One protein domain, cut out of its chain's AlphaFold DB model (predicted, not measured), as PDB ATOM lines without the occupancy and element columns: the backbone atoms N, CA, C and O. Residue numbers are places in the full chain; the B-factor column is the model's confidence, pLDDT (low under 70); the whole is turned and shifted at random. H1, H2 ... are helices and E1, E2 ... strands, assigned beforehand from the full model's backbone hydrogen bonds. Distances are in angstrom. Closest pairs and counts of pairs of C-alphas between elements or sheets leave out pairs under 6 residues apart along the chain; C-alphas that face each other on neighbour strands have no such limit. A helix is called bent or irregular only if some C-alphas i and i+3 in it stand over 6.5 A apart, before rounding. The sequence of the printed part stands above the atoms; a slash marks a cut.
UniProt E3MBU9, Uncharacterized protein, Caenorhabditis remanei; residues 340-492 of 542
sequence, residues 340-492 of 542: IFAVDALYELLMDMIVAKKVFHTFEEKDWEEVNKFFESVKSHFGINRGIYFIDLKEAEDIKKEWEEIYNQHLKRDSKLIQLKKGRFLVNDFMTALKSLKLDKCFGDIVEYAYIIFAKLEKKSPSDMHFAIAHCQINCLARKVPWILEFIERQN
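Overview. This is residues 340 to 492 of the 542 residues of an uncharacterized protein of Caenorhabditis remanei (UniProt E3MBU9). The long helix H8 runs through the middle, and residues 350 to 355 of H1 pack on it at a steep angle. At one end of the domain H3 and H4 lie side by side, while at the other H5, H7 and short H6 form a second group, with H7 packed on H8; H9 makes a corner with H8 and comes near H1 and H3. The long link of residues 412 to 426 runs between the two ends, from H4 to H5. The 153 printed residues hold, in order, H1, H2, H3, E1, H4, H5, H6, H7, H8 and H9, mostly helix, with helix packing mostly crossed. The whole is compact, with a radius of gyration of the C-alphas of 15.8 A and spans of 42 by 34 by 24 A.

Along the chain. H8, residues 462 to 480, is 27.5 A long and begins at C-alpha 462 (0.129, -3.429, -1.657). H1, residues 342 to 356, is 20.3 A long and begins at C-alpha 342 (27.904, 7.423, -0.469). H3, residues 367 to 381, is 22.6 A long, and H4, residues 393 to 411, is 25.2 A. H5 is residues 427 to 436, 14.2 A, and H7 residues 446 to 456, 15.8 A. H2, residues 359 to 362, H6, residues 439 to 442, and strand E1, residues 390 to 392, are short. H9, residues 482 to 490, ends at C-alpha 490 (25.141, 17.676, 0.496). H3 is irregular, with C-alphas 377 and 380 7.2 A apart; H2 is only just irregular, with C-alphas 359 and 362 6.6 A apart.

Arrangement. H8 touches H7 with residues 468 to 476 alone, at a steep tilt of 49 degrees, opposite ways; the closest C-alphas, of Tyr 449 and Cys 472, are 5.8 A apart. H8 touches H1 at a steep tilt of 62 degrees, closest at the C-alphas of Ile 354 and Ala 470, 6.4 A, with residues 470 to 474 of H8 alone. H8 and H9 only just touch, with 3 pairs of C-alphas within 8 A, and only at the corner; the closest C-alphas, of Ala 478 and Leu 485, are 4.9 A apart. H5 touches H7, closest at the C-alphas of Val 427 and Phe 454, 6.8 A. H3 and H4 touch at a shallow tilt of 14 degrees, opposite ways, closest at the C-alphas of Val 378 and Ile 399, 6.6 A. H1 is close to H4 but not clearly touching, at 6.0 A between the C-alphas of Ala 345 and Ala 396. H2 and H6 only just touch, with 3 pairs of C-alphas within 8 A, closest at those of His 361 and Leu 439, 6.2 A. E1 pairs with no named strand, but residues 340 to 341 pair with its residues 390 to 391, antiparallel. Every O i to N i+4 pair is within hydrogen-bond range in H1, H4, H5 and H9; the figures are 9 of 11 in H3, 5 of 7 in H7 and 14 of 15 in H8, and H2 and H6 are too short for such a pair.

Size, cuts and confidence. The two C-alphas farthest apart, of Asn 385 and Lys 422, are 45.6 A apart. The printed part has no cut; the link from H4 to H5 is long. Mean pLDDT of the printed part is 91.6, and no printed residue is under 70.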
ATOM      1  N   ILE A 340      30.237   2.372  -4.358       97.00
ATOM      2  CA  ILE A 340      28.846   2.791  -4.591       97.00
ATOM      3  C   ILE A 340      28.708   4.272  -4.220       97.00
ATOM      4  O   ILE A 340      29.622   4.839  -3.616       97.00
ATOM      5  N   PHE A 341      27.605   4.937  -4.578       96.94
ATOM      6  CA  PHE A 341      27.389   6.303  -4.088       96.94
ATOM      7  C   PHE A 341      27.348   6.309  -2.557       96.94
ATOM      8  O   PHE A 341      26.750   5.428  -1.940       96.94
ATOM      9  N   ALA A 342      27.932   7.327  -1.926       97.38
ATOM     10  CA  ALA A 342      27.904   7.423  -0.469       97.38
ATOM     11  C   ALA A 342      26.462   7.518   0.069       97.38
ATOM     12  O   ALA A 342      26.124   6.897   1.074       97.38
ATOM     13  N   VAL A 343      25.575   8.229  -0.644       97.25
ATOM     14  CA  VAL A 343      24.142   8.268  -0.304       97.25
ATOM     15  C   VAL A 343      23.453   6.913  -0.449       97.25
ATOM     16  O   VAL A 343      22.522   6.605   0.290       97.25
ATOM     17  N   ASP A 344      23.924   6.090  -1.379       97.56
ATOM     18  CA  ASP A 344      23.364   4.772  -1.609       97.56
ATOM     19  C   ASP A 344      23.763   3.806  -0.505       97.56
ATOM     20  O   ASP A 344      22.915   3.063  -0.033       97.56
ATOM     21  N   ALA A 345      25.004   3.868  -0.018       97.88
ATOM     22  CA  ALA A 345      25.414   3.100   1.157       97.88
ATOM     23  C   ALA A 345      24.552   3.439   2.386       97.88
ATOM     24  O   ALA A 345      24.110   2.541   3.105       97.88
ATOM     25  N   LEU A 346      24.246   4.728   2.585       98.12
ATOM     26  CA  LEU A 346      23.283   5.152   3.601       98.12
ATOM     27  C   LEU A 346      21.891   4.570   3.318       98.12
ATOM     28  O   LEU A 346      21.256   4.054   4.233       98.12
ATOM     29  N   TYR A 347      21.405   4.622   2.076       98.00
ATOM     30  CA  TYR A 347      20.113   4.039   1.712       98.00
ATOM     31  C   TYR A 347      20.046   2.541   2.029       98.00
ATOM     32  O   TYR A 347      19.096   2.106   2.674       98.00
ATOM     33  N   GLU A 348      21.052   1.757   1.639       97.50
ATOM     34  CA  GLU A 348      21.121   0.323   1.937       97.50
ATOM     35  C   GLU A 348      21.056   0.053   3.443       97.50
ATOM     36  O   GLU A 348      20.286  -0.803   3.882       97.50
ATOM     37  N   LEU A 349      21.817   0.819   4.233       97.94
ATOM     38  CA  LEU A 349      21.797   0.750   5.692       97.94
ATOM     39  C   LEU A 349      20.391   1.038   6.238       97.94
ATOM     40  O   LEU A 349      19.851   0.249   7.012       97.94
ATOM     41  N   LEU A 350      19.759   2.127   5.795       97.88
ATOM     42  CA  LEU A 350      18.412   2.487   6.234       97.88
ATOM     43  C   LEU A 350      17.375   1.429   5.843       97.88
ATOM     44  O   LEU A 350      16.493   1.110   6.641       97.88
ATOM     45  N   MET A 351      17.471   0.855   4.645       97.19
ATOM     46  CA  MET A 351      16.555  -0.189   4.187       97.19
ATOM     47  C   MET A 351      16.740  -1.497   4.951       97.19
ATOM     48  O   MET A 351      15.749  -2.163   5.267       97.19
ATOM     49  N   ASP A 352      17.969  -1.843   5.317       96.56
ATOM     50  CA  ASP A 352      18.235  -2.975   6.195       96.56
ATOM     51  C   ASP A 352      17.627  -2.753   7.595       96.56
ATOM     52  O   ASP A 352      16.862  -3.591   8.081       96.56
ATOM     53  N   MET A 353      17.838  -1.578   8.198       96.06
ATOM     54  CA  MET A 353      17.244  -1.201   9.492       96.06
ATOM     55  C   MET A 353      15.706  -1.236   9.470       96.06
ATOM     56  O   MET A 353      15.057  -1.803  10.361       96.06
ATOM     57  N   ILE A 354      15.111  -0.602   8.458       95.25
ATOM     58  CA  ILE A 354      13.677  -0.307   8.389       95.25
ATOM     59  C   ILE A 354      12.882  -1.499   7.858       95.25
ATOM     60  O   ILE A 354      11.839  -1.847   8.413       95.25
ATOM     61  N   VAL A 355      13.339  -2.117   6.770       94.25
ATOM     62  CA  VAL A 355      12.543  -3.095   6.019       94.25
ATOM     63  C   VAL A 355      12.938  -4.527   6.351       94.25
ATOM     64  O   VAL A 355      12.046  -5.352   6.579       94.25
ATOM     65  N   ALA A 356      14.236  -4.832   6.405       93.94
ATOM     66  CA  ALA A 356      14.701  -6.182   6.718       93.94
ATOM     67  C   ALA A 356      14.525  -6.497   8.207       93.94
ATOM     68  O   ALA A 356      13.773  -7.404   8.577       93.94
ATOM     69  N   LYS A 357      15.145  -5.680   9.058       93.56
ATOM     70  CA  LYS A 357      15.193  -5.874  10.511       93.56
ATOM     71  C   LYS A 357      13.987  -5.302  11.248       93.56
ATOM     72  O   LYS A 357      13.704  -5.738  12.364       93.56
ATOM     73  N   LYS A 358      13.246  -4.378  10.619       93.31
ATOM     74  CA  LYS A 358      11.997  -3.783  11.142       93.31
ATOM     75  C   LYS A 358      12.161  -3.222  12.552       93.31
ATOM     76  O   LYS A 358      11.252  -3.334  13.378       93.31
ATOM     77  N   VAL A 359      13.319  -2.616  12.808       92.81
ATOM     78  CA  VAL A 359      13.743  -2.128  14.129       92.81
ATOM     79  C   VAL A 359      12.651  -1.272  14.772       92.81
ATOM     80  O   VAL A 359      12.312  -1.447  15.938       92.81
ATOM     81  N   PHE A 360      12.009  -0.413  13.981       92.44
ATOM     82  CA  PHE A 360      11.050   0.559  14.494       92.44
ATOM     83  C   PHE A 360       9.640   0.001  14.786       92.44
ATOM     84  O   PHE A 360       8.818   0.708  15.365       92.44
ATOM     85  N   HIS A 361       9.326  -1.254  14.430       88.69
ATOM     86  CA  HIS A 361       7.982  -1.837  14.633       88.69
ATOM     87  C   HIS A 361       7.709  -2.261  16.089       88.69
ATOM     88  O   HIS A 361       6.555  -2.397  16.511       88.69
ATOM     89  N   THR A 362       8.765  -2.524  16.856       77.56
ATOM     90  CA  THR A 362       8.708  -2.950  18.266       77.56
ATOM     91  C   THR A 362       9.617  -2.101  19.151       77.56
ATOM     92  O   THR A 362      10.073  -2.553  20.197       77.56
ATOM     93  N   PHE A 363       9.842  -0.862  18.718       82.31
ATOM     94  CA  PHE A 363      10.760   0.094  19.321       82.31
ATOM     95  C   PHE A 363      10.226   0.664  20.637       82.31
ATOM     96  O   PHE A 363       9.054   1.049  20.734       82.31
ATOM     97  N   GLU A 364      11.100   0.748  21.627       86.06
ATOM     98  CA  GLU A 364      10.898   1.449  22.890       86.06
ATOM     99  C   GLU A 364      11.745   2.725  22.916       86.06
ATOM    100  O   GLU A 364      12.759   2.828  22.237       86.06
ATOM    101  N   GLU A 365      11.365   3.711  23.726       85.75
ATOM    102  CA  GLU A 365      12.070   5.001  23.765       85.75
ATOM    103  C   GLU A 365      13.556   4.863  24.135       85.75
ATOM    104  O   GLU A 365      14.394   5.563  23.574       85.75
ATOM    105  N   LYS A 366      13.897   3.890  24.993       88.19
ATOM    106  CA  LYS A 366      15.284   3.566  25.366       88.19
ATOM    107  C   LYS A 366      16.142   3.086  24.188       88.19
ATOM    108  O   LYS A 366      17.353   3.253  24.211       88.19
ATOM    109  N   ASP A 367      15.528   2.507  23.153       91.50
ATOM    110  CA  ASP A 367      16.258   1.975  21.998       91.50
ATOM    111  C   ASP A 367      16.866   3.099  21.142       91.50
ATOM    112  O   ASP A 367      17.809   2.858  20.387       91.50
ATOM    113  N   TRP A 368      16.371   4.340  21.277       92.25
ATOM    114  CA  TRP A 368      16.973   5.509  20.626       92.25
ATOM    115  C   TRP A 368      18.418   5.727  21.057       92.25
ATOM    116  O   TRP A 368      19.208   6.211  20.253       92.25
ATOM    117  N   GLU A 369      18.775   5.365  22.290       93.38
ATOM    118  CA  GLU A 369      20.149   5.490  22.768       93.38
ATOM    119  C   GLU A 369      21.104   4.643  21.913       93.38
ATOM    120  O   GLU A 369      22.124   5.146  21.449       93.38
ATOM    121  N   GLU A 370      20.732   3.397  21.620       95.31
ATOM    122  CA  GLU A 370      21.546   2.469  20.827       95.31
ATOM    123  C   GLU A 370      21.568   2.838  19.340       95.31
ATOM    124  O   GLU A 370      22.619   2.795  18.699       95.31
ATOM    125  N   VAL A 371      20.437   3.292  18.793       94.94
ATOM    126  CA  VAL A 371      20.381   3.808  17.413       94.94
ATOM    127  C   VAL A 371      21.255   5.056  17.250       94.94
ATOM    128  O   VAL A 371      21.971   5.178  16.257       94.94
ATOM    129  N   ASN A 372      21.236   5.972  18.218       94.75
ATOM    130  CA  ASN A 372      22.061   7.178  18.172       94.75
ATOM    131  C   ASN A 372      23.548   6.858  18.353       94.75
ATOM    132  O   ASN A 372      24.367   7.437  17.643       94.75
ATOM    133  N   LYS A 373      23.900   5.922  19.248       95.38
ATOM    134  CA  LYS A 373      25.283   5.430  19.397       95.38
ATOM    135  C   LYS A 373      25.827   4.905  18.072       95.38
ATOM    136  O   LYS A 373      26.915   5.308  17.678       95.38
ATOM    137  N   PHE A 374      25.046   4.083  17.371       97.50
ATOM    138  CA  PHE A 374      25.413   3.584  16.048       97.50
ATOM    139  C   PHE A 374      25.586   4.708  15.018       97.50
ATOM    140  O   PHE A 374      26.585   4.766  14.312       97.50
ATOM    141  N   PHE A 375      24.632   5.636  14.910       97.44
ATOM    142  CA  PHE A 375      24.767   6.700  13.915       97.44
ATOM    143  C   PHE A 375      25.940   7.636  14.200       97.44
ATOM    144  O   PHE A 375      26.578   8.101  13.260       97.44
ATOM    145  N   GLU A 376      26.255   7.909  15.466       96.00
ATOM    146  CA  GLU A 376      27.443   8.696  15.802       96.00
ATOM    147  C   GLU A 376      28.747   7.941  15.512       96.00
ATOM    148  O   GLU A 376      29.707   8.582  15.082       96.00
ATOM    149  N   SER A 377      28.794   6.611  15.660       96.12
ATOM    150  CA  SER A 377      29.995   5.839  15.319       96.12
ATOM    151  C   SER A 377      30.270   5.832  13.813       96.12
ATOM    152  O   SER A 377      31.414   6.045  13.399       96.12
ATOM    153  N   VAL A 378      29.231   5.730  12.977       96.56
ATOM    154  CA  VAL A 378      29.405   5.685  11.512       96.56
ATOM    155  C   VAL A 378      29.442   7.056  10.832       96.56
ATOM    156  O   VAL A 378      29.760   7.158   9.648       96.56
ATOM    157  N   LYS A 379      29.150   8.138  11.558       95.88
ATOM    158  CA  LYS A 379      29.068   9.514  11.033       95.88
ATOM    159  C   LYS A 379      30.305   9.955  10.255       95.88
ATOM    160  O   LYS A 379      30.188  10.677   9.270       95.88
ATOM    161  N   SER A 380      31.490   9.523  10.684       94.06
ATOM    162  CA  SER A 380      32.756   9.900  10.041       94.06
ATOM    163  C   SER A 380      32.904   9.360   8.610       94.06
ATOM    164  O   SER A 380      33.574   9.995   7.796       94.06
ATOM    165  N   HIS A 381      32.217   8.263   8.275       94.75
ATOM    166  CA  HIS A 381      32.154   7.710   6.917       94.75
ATOM    167  C   HIS A 381      31.267   8.549   5.978       94.75
ATOM    168  O   HIS A 381      31.436   8.541   4.755       94.75
ATOM    169  N   PHE A 382      30.336   9.319   6.549       96.06
ATOM    170  CA  PHE A 382      29.363  10.149   5.843       96.06
ATOM    171  C   PHE A 382      29.718  11.637   5.966       96.06
ATOM    172  O   PHE A 382      29.124  12.398   6.731       96.06
ATOM    173  N   GLY A 383      30.724  12.065   5.202       91.44
ATOM    174  CA  GLY A 383      31.290  13.410   5.277       91.44
ATOM    175  C   GLY A 383      30.302  14.512   4.880       91.44
ATOM    176  O   GLY A 383      30.190  14.846   3.705       91.44
ATOM    177  N   ILE A 384      29.662  15.154   5.864       92.75
ATOM    178  CA  ILE A 384      28.733  16.287   5.662       92.75
ATOM    179  C   ILE A 384      29.385  17.518   5.009       92.75
ATOM    180  O   ILE A 384      28.705  18.356   4.425       92.75
ATOM    181  N   ASN A 385      30.713  17.626   5.072       89.25
ATOM    182  CA  ASN A 385      31.460  18.720   4.448       89.25
ATOM    183  C   ASN A 385      31.771  18.462   2.966       89.25
ATOM    184  O   ASN A 385      32.307  19.342   2.296       89.25
ATOM    185  N   ARG A 386      31.462  17.268   2.452       89.38
ATOM    186  CA  ARG A 386      31.723  16.886   1.064       89.38
ATOM    187  C   ARG A 386      30.473  17.050   0.209       89.38
ATOM    188  O   ARG A 386      29.365  16.777   0.660       89.38
ATOM    189  N   GLY A 387      30.675  17.442  -1.049       92.31
ATOM    190  CA  GLY A 387      29.664  17.284  -2.098       92.31
ATOM    191  C   GLY A 387      29.455  15.809  -2.453       92.31
ATOM    192  O   GLY A 387      29.766  14.929  -1.661       92.31
ATOM    193  N   ILE A 388      28.964  15.518  -3.657       95.69
ATOM    194  CA  ILE A 388      28.733  14.138  -4.116       95.69
ATOM    195  C   ILE A 388      30.043  13.331  -4.109       95.69
ATOM    196  O   ILE A 388      31.044  13.782  -4.668       95.69
ATOM    197  N   TYR A 389      30.047  12.133  -3.522       96.75
ATOM    198  CA  TYR A 389      31.193  11.217  -3.579       96.75
ATOM    199  C   TYR A 389      30.785   9.739  -3.548       96.75
ATOM    200  O   TYR A 389      29.621   9.386  -3.328       96.75
ATOM    201  N   PHE A 390      31.763   8.871  -3.800       97.50
ATOM    202  CA  PHE A 390      31.616   7.423  -3.710       97.50
ATOM    203  C   PHE A 390      32.282   6.888  -2.441       97.50
ATOM    204  O   PHE A 390      33.286   7.427  -1.982       97.50
ATOM    205  N   ILE A 391      31.747   5.799  -1.901       97.12
ATOM    206  CA  ILE A 391      32.345   5.062  -0.786       97.12
ATOM    207  C   ILE A 391      32.842   3.708  -1.285       97.12
ATOM    208  O   ILE A 391      32.217   3.095  -2.158       97.12
ATOM    209  N   ASP A 392      33.984   3.256  -0.772       96.62
ATOM    210  CA  ASP A 392      34.525   1.947  -1.130       96.62
ATOM    211  C   ASP A 392      33.558   0.852  -0.665       96.62
ATOM    212  O   ASP A 392      32.969   0.943   0.418       96.62
ATOM    213  N   LEU A 393      33.370  -0.190  -1.473       94.94
ATOM    214  CA  LEU A 393      32.429  -1.253  -1.132       94.94
ATOM    215  C   LEU A 393      32.834  -1.964   0.166       94.94
ATOM    216  O   LEU A 393      31.962  -2.349   0.940       94.94
ATOM    217  N   LYS A 394      34.138  -2.082   0.446       94.62
ATOM    218  CA  LYS A 394      34.626  -2.652   1.707       94.62
ATOM    219  C   LYS A 394      34.230  -1.788   2.906       94.62
ATOM    220  O   LYS A 394      33.817  -2.318   3.929       94.62
ATOM    221  N   GLU A 395      34.330  -0.471   2.772       96.31
ATOM    222  CA  GLU A 395      33.931   0.468   3.822       96.31
ATOM    223  C   GLU A 395      32.415   0.397   4.073       96.31
ATOM    224  O   GLU A 395      31.981   0.321   5.220       96.31
ATOM    225  N   ALA A 396      31.605   0.295   3.012       96.81
ATOM    226  CA  ALA A 396      30.166   0.050   3.139       96.81
ATOM    227  C   ALA A 396      29.846  -1.300   3.817       96.81
ATOM    228  O   ALA A 396      28.920  -1.388   4.626       96.81
ATOM    229  N   GLU A 397      30.608  -2.359   3.521       95.31
ATOM    230  CA  GLU A 397      30.486  -3.658   4.200       95.31
ATOM    231  C   GLU A 397      30.857  -3.579   5.687       95.31
ATOM    232  O   GLU A 397      30.213  -4.235   6.506       95.31
ATOM    233  N   ASP A 398      31.867  -2.791   6.051       96.81
ATOM    234  CA  ASP A 398      32.295  -2.621   7.440       96.81
ATOM    235  C   ASP A 398      31.237  -1.859   8.261       96.81
ATOM    236  O   ASP A 398      30.866  -2.324   9.340       96.81
ATOM    237  N   ILE A 399      30.624  -0.807   7.697       97.94
ATOM    238  CA  ILE A 399      29.456  -0.119   8.289       97.94
ATOM    239  C   ILE A 399      28.302  -1.104   8.539       97.94
ATOM    240  O   ILE A 399      27.671  -1.087   9.599       97.94
ATOM    241  N   LYS A 400      28.017  -1.994   7.579       96.31
ATOM    242  CA  LYS A 400      26.964  -3.013   7.728       96.31
ATOM    243  C   LYS A 400      27.281  -4.038   8.815       96.31
ATOM    244  O   LYS A 400      26.356  -4.499   9.478       96.31
ATOM    245  N   LYS A 401      28.551  -4.417   9.000       96.19
ATOM    246  CA  LYS A 401      28.958  -5.335  10.080       96.19
ATOM    247  C   LYS A 401      28.760  -4.693  11.445       96.19
ATOM    248  O   LYS A 401      28.177  -5.328  12.317       96.19
ATOM    249  N   GLU A 402      29.171  -3.439  11.602       96.75
ATOM    250  CA  GLU A 402      28.959  -2.691  12.843       96.75
ATOM    251  C   GLU A 402      27.464  -2.567  13.173       96.75
ATOM    252  O   GLU A 402      27.033  -2.841  14.296       96.75
ATOM    253  N   TRP A 403      26.645  -2.254  12.166       97.31
ATOM    254  CA  TRP A 403      25.192  -2.258  12.310       97.31
ATOM    255  C   TRP A 403      24.644  -3.625  12.750       97.31
ATOM    256  O   TRP A 403      23.820  -3.716  13.662       97.31
ATOM    257  N   GLU A 404      25.099  -4.704  12.111       96.88
ATOM    258  CA  GLU A 404      24.671  -6.068  12.413       96.88
ATOM    259  C   GLU A 404      25.017  -6.472  13.857       96.88
ATOM    260  O   GLU A 404      24.224  -7.155  14.515       96.88
ATOM    261  N   GLU A 405      26.162  -6.037  14.378       96.19
ATOM    262  CA  GLU A 405      26.570  -6.268  15.766       96.19
ATOM    263  C   GLU A 405      25.629  -5.569  16.753       96.19
ATOM    264  O   GLU A 405      25.054  -6.233  17.623       96.19
ATOM    265  N   ILE A 406      25.393  -4.267  16.573       95.25
ATOM    266  CA  ILE A 406      24.502  -3.481  17.441       95.25
ATOM    267  C   ILE A 406      23.074  -4.022  17.381       95.25
ATOM    268  O   ILE A 406      22.419  -4.194  18.415       95.25
ATOM    269  N   TYR A 407      22.593  -4.358  16.182       95.56
ATOM    270  CA  TYR A 407      21.275  -4.950  16.013       95.56
ATOM    271  C   TYR A 407      21.134  -6.247  16.813       95.56
ATOM    272  O   TYR A 407      20.197  -6.379  17.605       95.56
ATOM    273  N   ASN A 408      22.056  -7.197  16.637       94.81
ATOM    274  CA  ASN A 408      21.963  -8.500  17.292       94.81
ATOM    275  C   ASN A 408      22.110  -8.410  18.817       94.81
ATOM    276  O   ASN A 408      21.476  -9.198  19.517       94.81
ATOM    277  N   GLN A 409      22.918  -7.478  19.328       94.44
ATOM    278  CA  GLN A 409      23.162  -7.331  20.766       94.44
ATOM    279  C   GLN A 409      22.041  -6.578  21.492       94.44
ATOM    280  O   GLN A 409      21.711  -6.930  22.626       94.44
ATOM    281  N   HIS A 410      21.440  -5.566  20.856       93.44
ATOM    282  CA  HIS A 410      20.595  -4.603  21.572       93.44
ATOM    283  C   HIS A 410      19.166  -4.460  21.028       93.44
ATOM    284  O   HIS A 410      18.239  -4.197  21.803       93.44
ATOM    285  N   LEU A 411      18.956  -4.648  19.720       93.25
ATOM    286  CA  LEU A 411      17.710  -4.245  19.046       93.25
ATOM    287  C   LEU A 411      16.892  -5.410  18.470       93.25
ATOM    288  O   LEU A 411      15.720  -5.232  18.133       93.25
ATOM    289  N   LYS A 412      17.473  -6.606  18.351       93.31
ATOM    290  CA  LYS A 412      16.823  -7.770  17.742       93.31
ATOM    291  C   LYS A 412      15.632  -8.258  18.562       93.31
ATOM    292  O   LYS A 412      15.783  -8.742  19.683       93.31
ATOM    293  N   ARG A 413      14.435  -8.163  17.976       87.62
ATOM    294  CA  ARG A 413      13.160  -8.611  18.562       87.62
ATOM    295  C   ARG A 413      12.220  -9.117  17.476       87.62
ATOM    296  O   ARG A 413      12.315  -8.700  16.322       87.62
ATOM    297  N   ASP A 414      11.266  -9.957  17.864       82.69
ATOM    298  CA  ASP A 414      10.201 -10.389  16.963       82.69
ATOM    299  C   ASP A 414       9.365  -9.185  16.525       82.69
ATOM    300  O   ASP A 414       8.800  -8.460  17.346       82.69
ATOM    301  N   SER A 415       9.281  -8.967  15.215       79.50
ATOM    302  CA  SER A 415       8.556  -7.844  14.630       79.50
ATOM    303  C   SER A 415       7.277  -8.304  13.939       79.50
ATOM    304  O   SER A 415       7.168  -9.405  13.392       79.50
ATOM    305  N   LYS A 416       6.263  -7.434  13.953       77.06
ATOM    306  CA  LYS A 416       5.010  -7.705  13.249       77.06
ATOM    307  C   LYS A 416       5.216  -7.610  11.743       77.06
ATOM    308  O   LYS A 416       5.815  -6.662  11.233       77.06
ATOM    309  N   LEU A 417       4.640  -8.580  11.039       77.38
ATOM    310  CA  LEU A 417       4.529  -8.560   9.588       77.38
ATOM    311  C   LEU A 417       3.431  -7.589   9.156       77.38
ATOM    312  O   LEU A 417       2.386  -7.481   9.802       77.38
ATOM    313  N   ILE A 418       3.664  -6.920   8.032       76.12
ATOM    314  CA  ILE A 418       2.680  -6.035   7.418       76.12
ATOM    315  C   ILE A 418       1.622  -6.923   6.755       76.12
ATOM    316  O   ILE A 418       1.922  -7.696   5.845       76.12
ATOM    317  N   GLN A 419       0.381  -6.850   7.236       70.75
ATOM    318  CA  GLN A 419      -0.746  -7.570   6.645       70.75
ATOM    319  C   GLN A 419      -1.526  -6.627   5.736       70.75
ATOM    320  O   GLN A 419      -2.214  -5.726   6.213       70.75
ATOM    321  N   LEU A 420      -1.421  -6.841   4.425       73.06
ATOM    322  CA  LEU A 420      -2.072  -5.996   3.428       73.06
ATOM    323  C   LEU A 420      -3.256  -6.704   2.780       73.06
ATOM    324  O   LEU A 420      -3.185  -7.878   2.409       73.06
ATOM    325  N   LYS A 421      -4.355  -5.962   2.620       72.31
ATOM    326  CA  LYS A 421      -5.485  -6.395   1.797       72.31
ATOM    327  C   LYS A 421      -5.072  -6.372   0.325       72.31
ATOM    328  O   LYS A 421      -4.267  -5.546  -0.093       72.31
ATOM    329  N   LYS A 422      -5.650  -7.276  -0.468       73.88
ATOM    330  CA  LYS A 422      -5.479  -7.258  -1.925       73.88
ATOM    331  C   LYS A 422      -6.175  -6.029  -2.518       73.88
ATOM    332  O   LYS A 422      -7.269  -5.682  -2.081       73.88
ATOM    333  N   GLY A 423      -5.581  -5.450  -3.559       79.38
ATOM    334  CA  GLY A 423      -6.154  -4.331  -4.312       79.38
ATOM    335  C   GLY A 423      -5.483  -2.991  -4.017       79.38
ATOM    336  O   GLY A 423      -4.451  -2.939  -3.351       79.38
ATOM    337  N   ARG A 424      -6.055  -1.910  -4.562       86.31
ATOM    338  CA  ARG A 424      -5.551  -0.558  -4.300       86.31
ATOM    339  C   ARG A 424      -5.880  -0.140  -2.870       86.31
ATOM    340  O   ARG A 424      -7.007  -0.356  -2.434       86.31
ATOM    341  N   PHE A 425      -4.930   0.478  -2.176       88.69
ATOM    342  CA  PHE A 425      -5.147   1.000  -0.829       88.69
ATOM    343  C   PHE A 425      -5.487   2.494  -0.839       88.69
ATOM    344  O   PHE A 425      -5.039   3.252  -1.706       88.69
ATOM    345  N   LEU A 426      -6.283   2.918   0.138       89.50
ATOM    346  CA  LEU A 426      -6.634   4.317   0.372       89.50
ATOM    347  C   LEU A 426      -5.715   4.936   1.431       89.50
ATOM    348  O   LEU A 426      -5.088   4.234   2.225       89.50
ATOM    349  N   VAL A 427      -5.693   6.268   1.513       87.44
ATOM    350  CA  VAL A 427      -4.902   6.984   2.529       87.44
ATOM    351  C   VAL A 427      -5.253   6.531   3.955       87.44
ATOM    352  O   VAL A 427      -4.371   6.361   4.790       87.44
ATOM    353  N   ASN A 428      -6.525   6.219   4.221       86.38
ATOM    354  CA  ASN A 428      -6.971   5.710   5.519       86.38
ATOM    355  C   ASN A 428      -6.412   4.315   5.837       86.38
ATOM    356  O   ASN A 428      -6.095   4.041   6.997       86.38
ATOM    357  N   ASP A 429      -6.260   3.448   4.831       89.50
ATOM    358  CA  ASP A 429      -5.632   2.136   5.009       89.50
ATOM    359  C   ASP A 429      -4.154   2.306   5.366       89.50
ATOM    360  O   ASP A 429      -3.663   1.661   6.290       89.50
ATOM    361  N   PHE A 430      -3.464   3.232   4.694       90.38
ATOM    362  CA  PHE A 430      -2.061   3.545   4.961       90.38
ATOM    363  C   PHE A 430      -1.846   4.096   6.372       90.38
ATOM    364  O   PHE A 430      -1.017   3.595   7.127       90.38
ATOM    365  N   MET A 431      -2.669   5.060   6.775       89.19
ATOM    366  CA  MET A 431      -2.651   5.630   8.122       89.19
ATOM    367  C   MET A 431      -2.943   4.583   9.202       89.19
ATOM    368  O   MET A 431      -2.331   4.583  10.271       89.19
ATOM    369  N   THR A 432      -3.861   3.658   8.919       89.75
ATOM    370  CA  THR A 432      -4.156   2.527   9.806       89.75
ATOM    371  C   THR A 432      -2.969   1.566   9.885       89.75
ATOM    372  O   THR A 432      -2.649   1.093  10.977       89.75
ATOM    373  N   ALA A 433      -2.277   1.320   8.769       90.44
ATOM    374  CA  ALA A 433      -1.077   0.492   8.742       90.44
ATOM    375  C   ALA A 433       0.025   1.088   9.635       90.44
ATOM    376  O   ALA A 433       0.493   0.386  10.534       90.44
ATOM    377  N   LEU A 434       0.345   2.382   9.492       91.50
ATOM    378  CA  LEU A 434       1.351   3.076  10.317       91.50
ATOM    379  C   LEU A 434       1.062   2.944  11.824       91.50
ATOM    380  O   LEU A 434       1.951   2.584  12.596       91.50
ATOM    381  N   LYS A 435      -0.201   3.136  12.231       89.19
ATOM    382  CA  LYS A 435      -0.638   2.967  13.630       89.19
ATOM    383  C   LYS A 435      -0.564   1.520  14.110       89.19
ATOM    384  O   LYS A 435      -0.166   1.252  15.241       89.19
ATOM    385  N   SER A 436      -0.946   0.555  13.272       88.81
ATOM    386  CA  SER A 436      -0.923  -0.864  13.659       88.81
ATOM    387  C   SER A 436       0.501  -1.404  13.859       88.81
ATOM    388  O   SER A 436       0.714  -2.295  14.690       88.81
ATOM    389  N   LEU A 437       1.468  -0.805  13.156       89.06
ATOM    390  CA  LEU A 437       2.907  -1.019  13.312       89.06
ATOM    391  C   LEU A 437       3.523  -0.189  14.449       89.06
ATOM    392  O   LEU A 437       4.718  -0.307  14.688       89.06
ATOM    393  N   LYS A 438       2.721   0.617  15.166       87.81
ATOM    394  CA  LYS A 438       3.149   1.525  16.247       87.81
ATOM    395  C   LYS A 438       4.202   2.557  15.820       87.81
ATOM    396  O   LYS A 438       4.912   3.097  16.668       87.81
ATOM    397  N   LEU A 439       4.304   2.849  14.525       90.62
ATOM    398  CA  LEU A 439       5.310   3.777  14.010       90.62
ATOM    399  C   LEU A 439       5.028   5.222  14.422       90.62
ATOM    400  O   LEU A 439       5.964   5.990  14.580       90.62
ATOM    401  N   ASP A 440       3.766   5.569  14.665       84.31
ATOM    402  CA  ASP A 440       3.336   6.854  15.227       84.31
ATOM    403  C   ASP A 440       3.820   7.075  16.667       84.31
ATOM    404  O   ASP A 440       3.983   8.210  17.101       84.31
ATOM    405  N   LYS A 441       4.082   5.996  17.414       83.69
ATOM    406  CA  LYS A 441       4.676   6.086  18.755       83.69
ATOM    407  C   LYS A 441       6.185   6.295  18.708       83.69
ATOM    408  O   LYS A 441       6.721   7.006  19.547       83.69
ATOM    409  N   CYS A 442       6.859   5.667  17.746       85.56
ATOM    410  CA  CYS A 442       8.298   5.838  17.529       85.56
ATOM    411  C   CYS A 442       8.615   7.213  16.907       85.56
ATOM    412  O   CYS A 442       9.555   7.908  17.303       85.56
ATOM    413  N   PHE A 443       7.782   7.621  15.952       89.75
ATOM    414  CA  PHE A 443       7.895   8.832  15.158       89.75
ATOM    415  C   PHE A 443       6.567   9.604  15.232       89.75
ATOM    416  O   PHE A 443       5.663   9.361  14.431       89.75
ATOM    417  N   GLY A 444       6.437  10.524  16.195       81.81
ATOM    418  CA  GLY A 444       5.188  11.269  16.446       81.81
ATOM    419  C   GLY A 444       4.641  12.009  15.217       81.81
ATOM    420  O   GLY A 444       3.434  12.117  15.019       81.81
ATOM    421  N   ASP A 445       5.549  12.439  14.356       82.06
ATOM    422  CA  ASP A 445       5.357  13.259  13.166       82.06
ATOM    423  C   ASP A 445       5.268  12.425  11.868       82.06
ATOM    424  O   ASP A 445       5.115  12.969  10.775       82.06
ATOM    425  N   ILE A 446       5.249  11.085  11.954       89.31
ATOM    426  CA  ILE A 446       5.186  10.205  10.767       89.31
ATOM    427  C   ILE A 446       3.964  10.449   9.876       89.31
ATOM    428  O   ILE A 446       4.003  10.241   8.660       89.31
ATOM    429  N   VAL A 447       2.871  10.894  10.490       85.31
ATOM    430  CA  VAL A 447       1.605  11.187   9.821       85.31
ATOM    431  C   VAL A 447       1.741  12.347   8.836       85.31
ATOM    432  O   VAL A 447       1.103  12.322   7.784       85.31
ATOM    433  N   GLU A 448       2.585  13.331   9.135       84.69
ATOM    434  CA  GLU A 448       2.770  14.512   8.287       84.69
ATOM    435  C   GLU A 448       3.393  14.128   6.939       84.69
ATOM    436  O   GLU A 448       2.947  14.578   5.881       84.69
ATOM    437  N   TYR A 449       4.357  13.203   6.954       89.12
ATOM    438  CA  TYR A 449       4.993  12.693   5.736       89.12
ATOM    439  C   TYR A 449       4.089  11.731   4.959       89.12
ATOM    440  O   TYR A 449       4.152  11.688   3.727       89.12
ATOM    441  N   ALA A 450       3.232  10.978   5.657       88.69
ATOM    442  CA  ALA A 450       2.386   9.950   5.056       88.69
ATOM    443  C   ALA A 450       1.509  10.498   3.921       88.69
ATOM    444  O   ALA A 450       1.417   9.884   2.858       88.69
ATOM    445  N   TYR A 451       0.914  11.677   4.103       85.75
ATOM    446  CA  TYR A 451       0.077  12.291   3.071       85.75
ATOM    447  C   TYR A 451       0.871  12.665   1.819       85.75
ATOM    448  O   TYR A 451       0.473  12.312   0.707       85.75
ATOM    449  N   ILE A 452       2.012  13.338   1.992       89.19
ATOM    450  CA  ILE A 452       2.848  13.796   0.875       89.19
ATOM    451  C   ILE A 452       3.391  12.595   0.096       89.19
ATOM    452  O   ILE A 452       3.364  12.585  -1.135       89.19
ATOM    453  N   ILE A 453       3.845  11.559   0.804       92.94
ATOM    454  CA  ILE A 453       4.345  10.329   0.188       92.94
ATOM    455  C   ILE A 453       3.218   9.620  -0.563       92.94
ATOM    456  O   ILE A 453       3.395   9.302  -1.735       92.94
ATOM    457  N   PHE A 454       2.042   9.441   0.048       91.31
ATOM    458  CA  PHE A 454       0.890   8.808  -0.605       91.31
ATOM    459  C   PHE A 454       0.463   9.526  -1.892       91.31
ATOM    460  O   PHE A 454       0.129   8.874  -2.886       91.31
ATOM    461  N   ALA A 455       0.482  10.862  -1.886       88.56
ATOM    462  CA  ALA A 455       0.141  11.674  -3.049       88.56
ATOM    463  C   ALA A 455       1.136  11.492  -4.206       88.56
ATOM    464  O   ALA A 455       0.722  11.495  -5.364       88.56
ATOM    465  N   LYS A 456       2.424  11.278  -3.904       89.81
ATOM    466  CA  LYS A 456       3.476  11.027  -4.904       89.81
ATOM    467  C   LYS A 456       3.425   9.631  -5.529       89.81
ATOM    468  O   LYS A 456       4.047   9.425  -6.566       89.81
ATOM    469  N   LEU A 457       2.735   8.669  -4.915       88.62
ATOM    470  CA  LEU A 457       2.677   7.311  -5.450       88.62
ATOM    471  C   LEU A 457       1.825   7.257  -6.725       88.62
ATOM    472  O   LEU A 457       0.608   7.494  -6.683       88.62
ATOM    473  N   GLU A 458       2.449   6.865  -7.837       86.00
ATOM    474  CA  GLU A 458       1.777   6.641  -9.124       86.00
ATOM    475  C   GLU A 458       0.735   5.522  -9.024       86.00
ATOM    476  O   GLU A 458      -0.418   5.657  -9.445       86.00
ATOM    477  N   LYS A 459       1.141   4.411  -8.409       86.81
ATOM    478  CA  LYS A 459       0.305   3.252  -8.113       86.81
ATOM    479  C   LYS A 459       0.058   3.180  -6.610       86.81
ATOM    480  O   LYS A 459       0.792   3.728  -5.804       86.81
ATOM    481  N   LYS A 460      -1.036   2.538  -6.218       90.38
ATOM    482  CA  LYS A 460      -1.419   2.375  -4.805       90.38
ATOM    483  C   LYS A 460      -1.603   0.899  -4.497       90.38
ATOM    484  O   LYS A 460      -2.609   0.507  -3.920       90.38
ATOM    485  N   SER A 461      -0.699   0.069  -5.007       90.44
ATOM    486  CA  SER A 461      -0.703  -1.378  -4.805       90.44
ATOM    487  C   SER A 461      -0.221  -1.741  -3.394       90.44
ATOM    488  O   SER A 461       0.373  -0.909  -2.709       90.44
ATOM    489  N   PRO A 462      -0.426  -2.985  -2.933       87.56
ATOM    490  CA  PRO A 462       0.129  -3.429  -1.657       87.56
ATOM    491  C   PRO A 462       1.657  -3.267  -1.587       87.56
ATOM    492  O   PRO A 462       2.176  -2.816  -0.571       87.56
ATOM    493  N   SER A 463       2.371  -3.544  -2.681       89.44
ATOM    494  CA  SER A 463       3.822  -3.348  -2.767       89.44
ATOM    495  C   SER A 463       4.216  -1.878  -2.607       89.44
ATOM    496  O   SER A 463       5.130  -1.579  -1.840       89.44
ATOM    497  N   ASP A 464       3.458  -0.949  -3.198       91.31
ATOM    498  CA  ASP A 464       3.677   0.494  -3.003       91.31
ATOM    499  C   ASP A 464       3.456   0.920  -1.545       91.31
ATOM    500  O   ASP A 464       4.117   1.843  -1.068       91.31
ATOM    501  N   MET A 465       2.572   0.243  -0.796       92.56
ATOM    502  CA  MET A 465       2.414   0.524   0.634       92.56
ATOM    503  C   MET A 465       3.691   0.182   1.409       92.56
ATOM    504  O   MET A 465       4.073   0.943   2.295       92.56
ATOM    505  N   HIS A 466       4.384  -0.914   1.075       91.88
ATOM    506  CA  HIS A 466       5.668  -1.243   1.706       91.88
ATOM    507  C   HIS A 466       6.706  -0.133   1.480       91.88
ATOM    508  O   HIS A 466       7.333   0.311   2.443       91.88
ATOM    509  N   PHE A 467       6.838   0.359   0.243       91.88
ATOM    510  CA  PHE A 467       7.727   1.483  -0.078       91.88
ATOM    511  C   PHE A 467       7.326   2.764   0.656       91.88
ATOM    512  O   PHE A 467       8.173   3.438   1.238       91.88
ATOM    513  N   ALA A 468       6.034   3.088   0.689       94.25
ATOM    514  CA  ALA A 468       5.535   4.281   1.363       94.25
ATOM    515  C   ALA A 468       5.815   4.258   2.874       94.25
ATOM    516  O   ALA A 468       6.264   5.259   3.432       94.25
ATOM    517  N   ILE A 469       5.608   3.109   3.528       94.56
ATOM    518  CA  ILE A 469       5.940   2.908   4.948       94.56
ATOM    519  C   ILE A 469       7.446   3.108   5.183       94.56
ATOM    520  O   ILE A 469       7.826   3.745   6.169       94.56
ATOM    521  N   ALA A 470       8.302   2.589   4.298       95.12
ATOM    522  CA  ALA A 470       9.750   2.759   4.406       95.12
ATOM    523  C   ALA A 470      10.164   4.231   4.241       95.12
ATOM    524  O   ALA A 470      10.875   4.769   5.087       95.12
ATOM    525  N   HIS A 471       9.649   4.926   3.223       95.12
ATOM    526  CA  HIS A 471       9.961   6.338   2.986       95.12
ATOM    527  C   HIS A 471       9.467   7.269   4.098       95.12
ATOM    528  O   HIS A 471      10.149   8.249   4.406       95.12
ATOM    529  N   CYS A 472       8.331   6.968   4.736       95.75
ATOM    530  CA  CYS A 472       7.900   7.696   5.930       95.75
ATOM    531  C   CYS A 472       8.944   7.579   7.045       95.75
ATOM    532  O   CYS A 472       9.340   8.582   7.628       95.75
ATOM    533  N   GLN A 473       9.428   6.364   7.305       95.88
ATOM    534  CA  GLN A 473      10.434   6.121   8.337       95.88
ATOM    535  C   GLN A 473      11.779   6.775   8.001       95.88
ATOM    536  O   GLN A 473      12.363   7.394   8.886       95.88
ATOM    537  N   ILE A 474      12.234   6.732   6.740       96.31
ATOM    538  CA  ILE A 474      13.441   7.453   6.288       96.31
ATOM    539  C   ILE A 474      13.305   8.956   6.572       96.31
ATOM    540  O   ILE A 474      14.215   9.559   7.137       96.31
ATOM    541  N   ASN A 475      12.160   9.559   6.232       95.62
ATOM    542  CA  ASN A 475      11.921  10.988   6.456       95.62
ATOM    543  C   ASN A 475      11.933  11.375   7.938       95.62
ATOM    544  O   ASN A 475      12.467  12.435   8.276       95.62
ATOM    545  N   CYS A 476      11.360  10.541   8.807       94.38
ATOM    546  CA  CYS A 476      11.393  10.774  10.247       94.38
ATOM    547  C   CYS A 476      12.801  10.589  10.819       94.38
ATOM    548  O   CYS A 476      13.269  11.408  11.607       94.38
ATOM    549  N   LEU A 477      13.494   9.520  10.417       94.69
ATOM    550  CA  LEU A 477      14.815   9.183  10.935       94.69
ATOM    551  C   LEU A 477      15.863  10.226  10.541       94.69
ATOM    552  O   LEU A 477      16.613  10.674  11.402       94.69
ATOM    553  N   ALA A 478      15.852  10.689   9.287       94.62
ATOM    554  CA  ALA A 478      16.753  11.744   8.820       94.62
ATOM    555  C   ALA A 478      16.614  13.047   9.630       94.62
ATOM    556  O   ALA A 478      17.577  13.792   9.773       94.62
ATOM    557  N   ARG A 479      15.429  13.323  10.192       91.81
ATOM    558  CA  ARG A 479      15.179  14.504  11.038       91.81
ATOM    559  C   ARG A 479      15.484  14.272  12.509       91.81
ATOM    560  O   ARG A 479      15.912  15.200  13.187       91.81
ATOM    561  N   LYS A 480      15.292  13.047  13.002       91.81
ATOM    562  CA  LYS A 480      15.717  12.661  14.355       91.81
ATOM    563  C   LYS A 480      17.235  12.572  14.494       91.81
ATOM    564  O   LYS A 480      17.735  12.780  15.594       91.81
ATOM    565  N   VAL A 481      17.948  12.311  13.400       94.06
ATOM    566  CA  VAL A 481      19.414  12.307  13.332       94.06
ATOM    567  C   VAL A 481      19.855  13.379  12.324       94.06
ATOM    568  O   VAL A 481      20.112  13.057  11.165       94.06
ATOM    569  N   PRO A 482      19.924  14.667  12.717       91.19
ATOM    570  CA  PRO A 482      19.966  15.789  11.770       91.19
ATOM    571  C   PRO A 482      21.129  15.766  10.773       91.19
ATOM    572  O   PRO A 482      20.970  16.219   9.641       91.19
ATOM    573  N   TRP A 483      22.283  15.209  11.160       96.19
ATOM    574  CA  TRP A 483      23.431  15.109  10.257       96.19
ATOM    575  C   TRP A 483      23.133  14.214   9.045       96.19
ATOM    576  O   TRP A 483      23.697  14.445   7.981       96.19
ATOM    577  N   ILE A 484      22.219  13.240   9.164       97.31
ATOM    578  CA  ILE A 484      21.780  12.398   8.042       97.31
ATOM    579  C   ILE A 484      21.061  13.252   6.998       97.31
ATOM    580  O   ILE A 484      21.327  13.118   5.805       97.31
ATOM    581  N   LEU A 485      20.155  14.138   7.426       95.88
ATOM    582  CA  LEU A 485      19.465  15.040   6.505       95.88
ATOM    583  C   LEU A 485      20.451  15.997   5.830       95.88
ATOM    584  O   LEU A 485      20.410  16.134   4.608       95.88
ATOM    585  N   GLU A 486      21.365  16.591   6.602       96.62
ATOM    586  CA  GLU A 486      22.420  17.451   6.053       96.62
ATOM    587  C   GLU A 486      23.278  16.691   5.032       96.62
ATOM    588  O   GLU A 486      23.513  17.178   3.928       96.62
ATOM    589  N   PHE A 487      23.684  15.462   5.348       97.81
ATOM    590  CA  PHE A 487      24.429  14.608   4.432       97.81
ATOM    591  C   PHE A 487      23.660  14.362   3.123       97.81
ATOM    592  O   PHE A 487      24.214  14.574   2.044       97.81
ATOM    593  N   ILE A 488      22.377  13.987   3.183       96.69
ATOM    594  CA  ILE A 488      21.544  13.757   1.984       96.69
ATOM    595  C   ILE A 488      21.448  15.021   1.114       96.69
ATOM    596  O   ILE A 488      21.462  14.934  -0.120       96.69
ATOM    597  N   GLU A 489      21.352  16.196   1.735       94.38
ATOM    598  CA  GLU A 489      21.332  17.482   1.034       94.38
ATOM    599  C   GLU A 489      22.664  17.771   0.344       94.38
ATOM    600  O   GLU A 489      22.683  18.150  -0.828       94.38
ATOM    601  N   ARG A 490      23.780  17.505   1.025       95.25
ATOM    602  CA  ARG A 490      25.141  17.676   0.496       95.25
ATOM    603  C   ARG A 490      25.453  16.724  -0.659       95.25
ATOM    604  O   ARG A 490      26.146  17.110  -1.600       95.25
ATOM    605  N   GLN A 491      24.875  15.525  -0.638       95.56
ATOM    606  CA  GLN A 491      24.915  14.577  -1.755       95.56
ATOM    607  C   GLN A 491      23.946  14.938  -2.902       95.56
ATOM    608  O   GLN A 491      23.920  14.256  -3.922       95.56
ATOM    609  N   ASN A 492      23.151  16.011  -2.794       93.94
ATOM    610  CA  ASN A 492      22.112  16.375  -3.767       93.94
ATOM    611  C   ASN A 492      21.190  15.197  -4.138       93.94
ATOM    612  O   ASN A 492      20.966  14.896  -5.318       93.94
TER     613      ASN A 492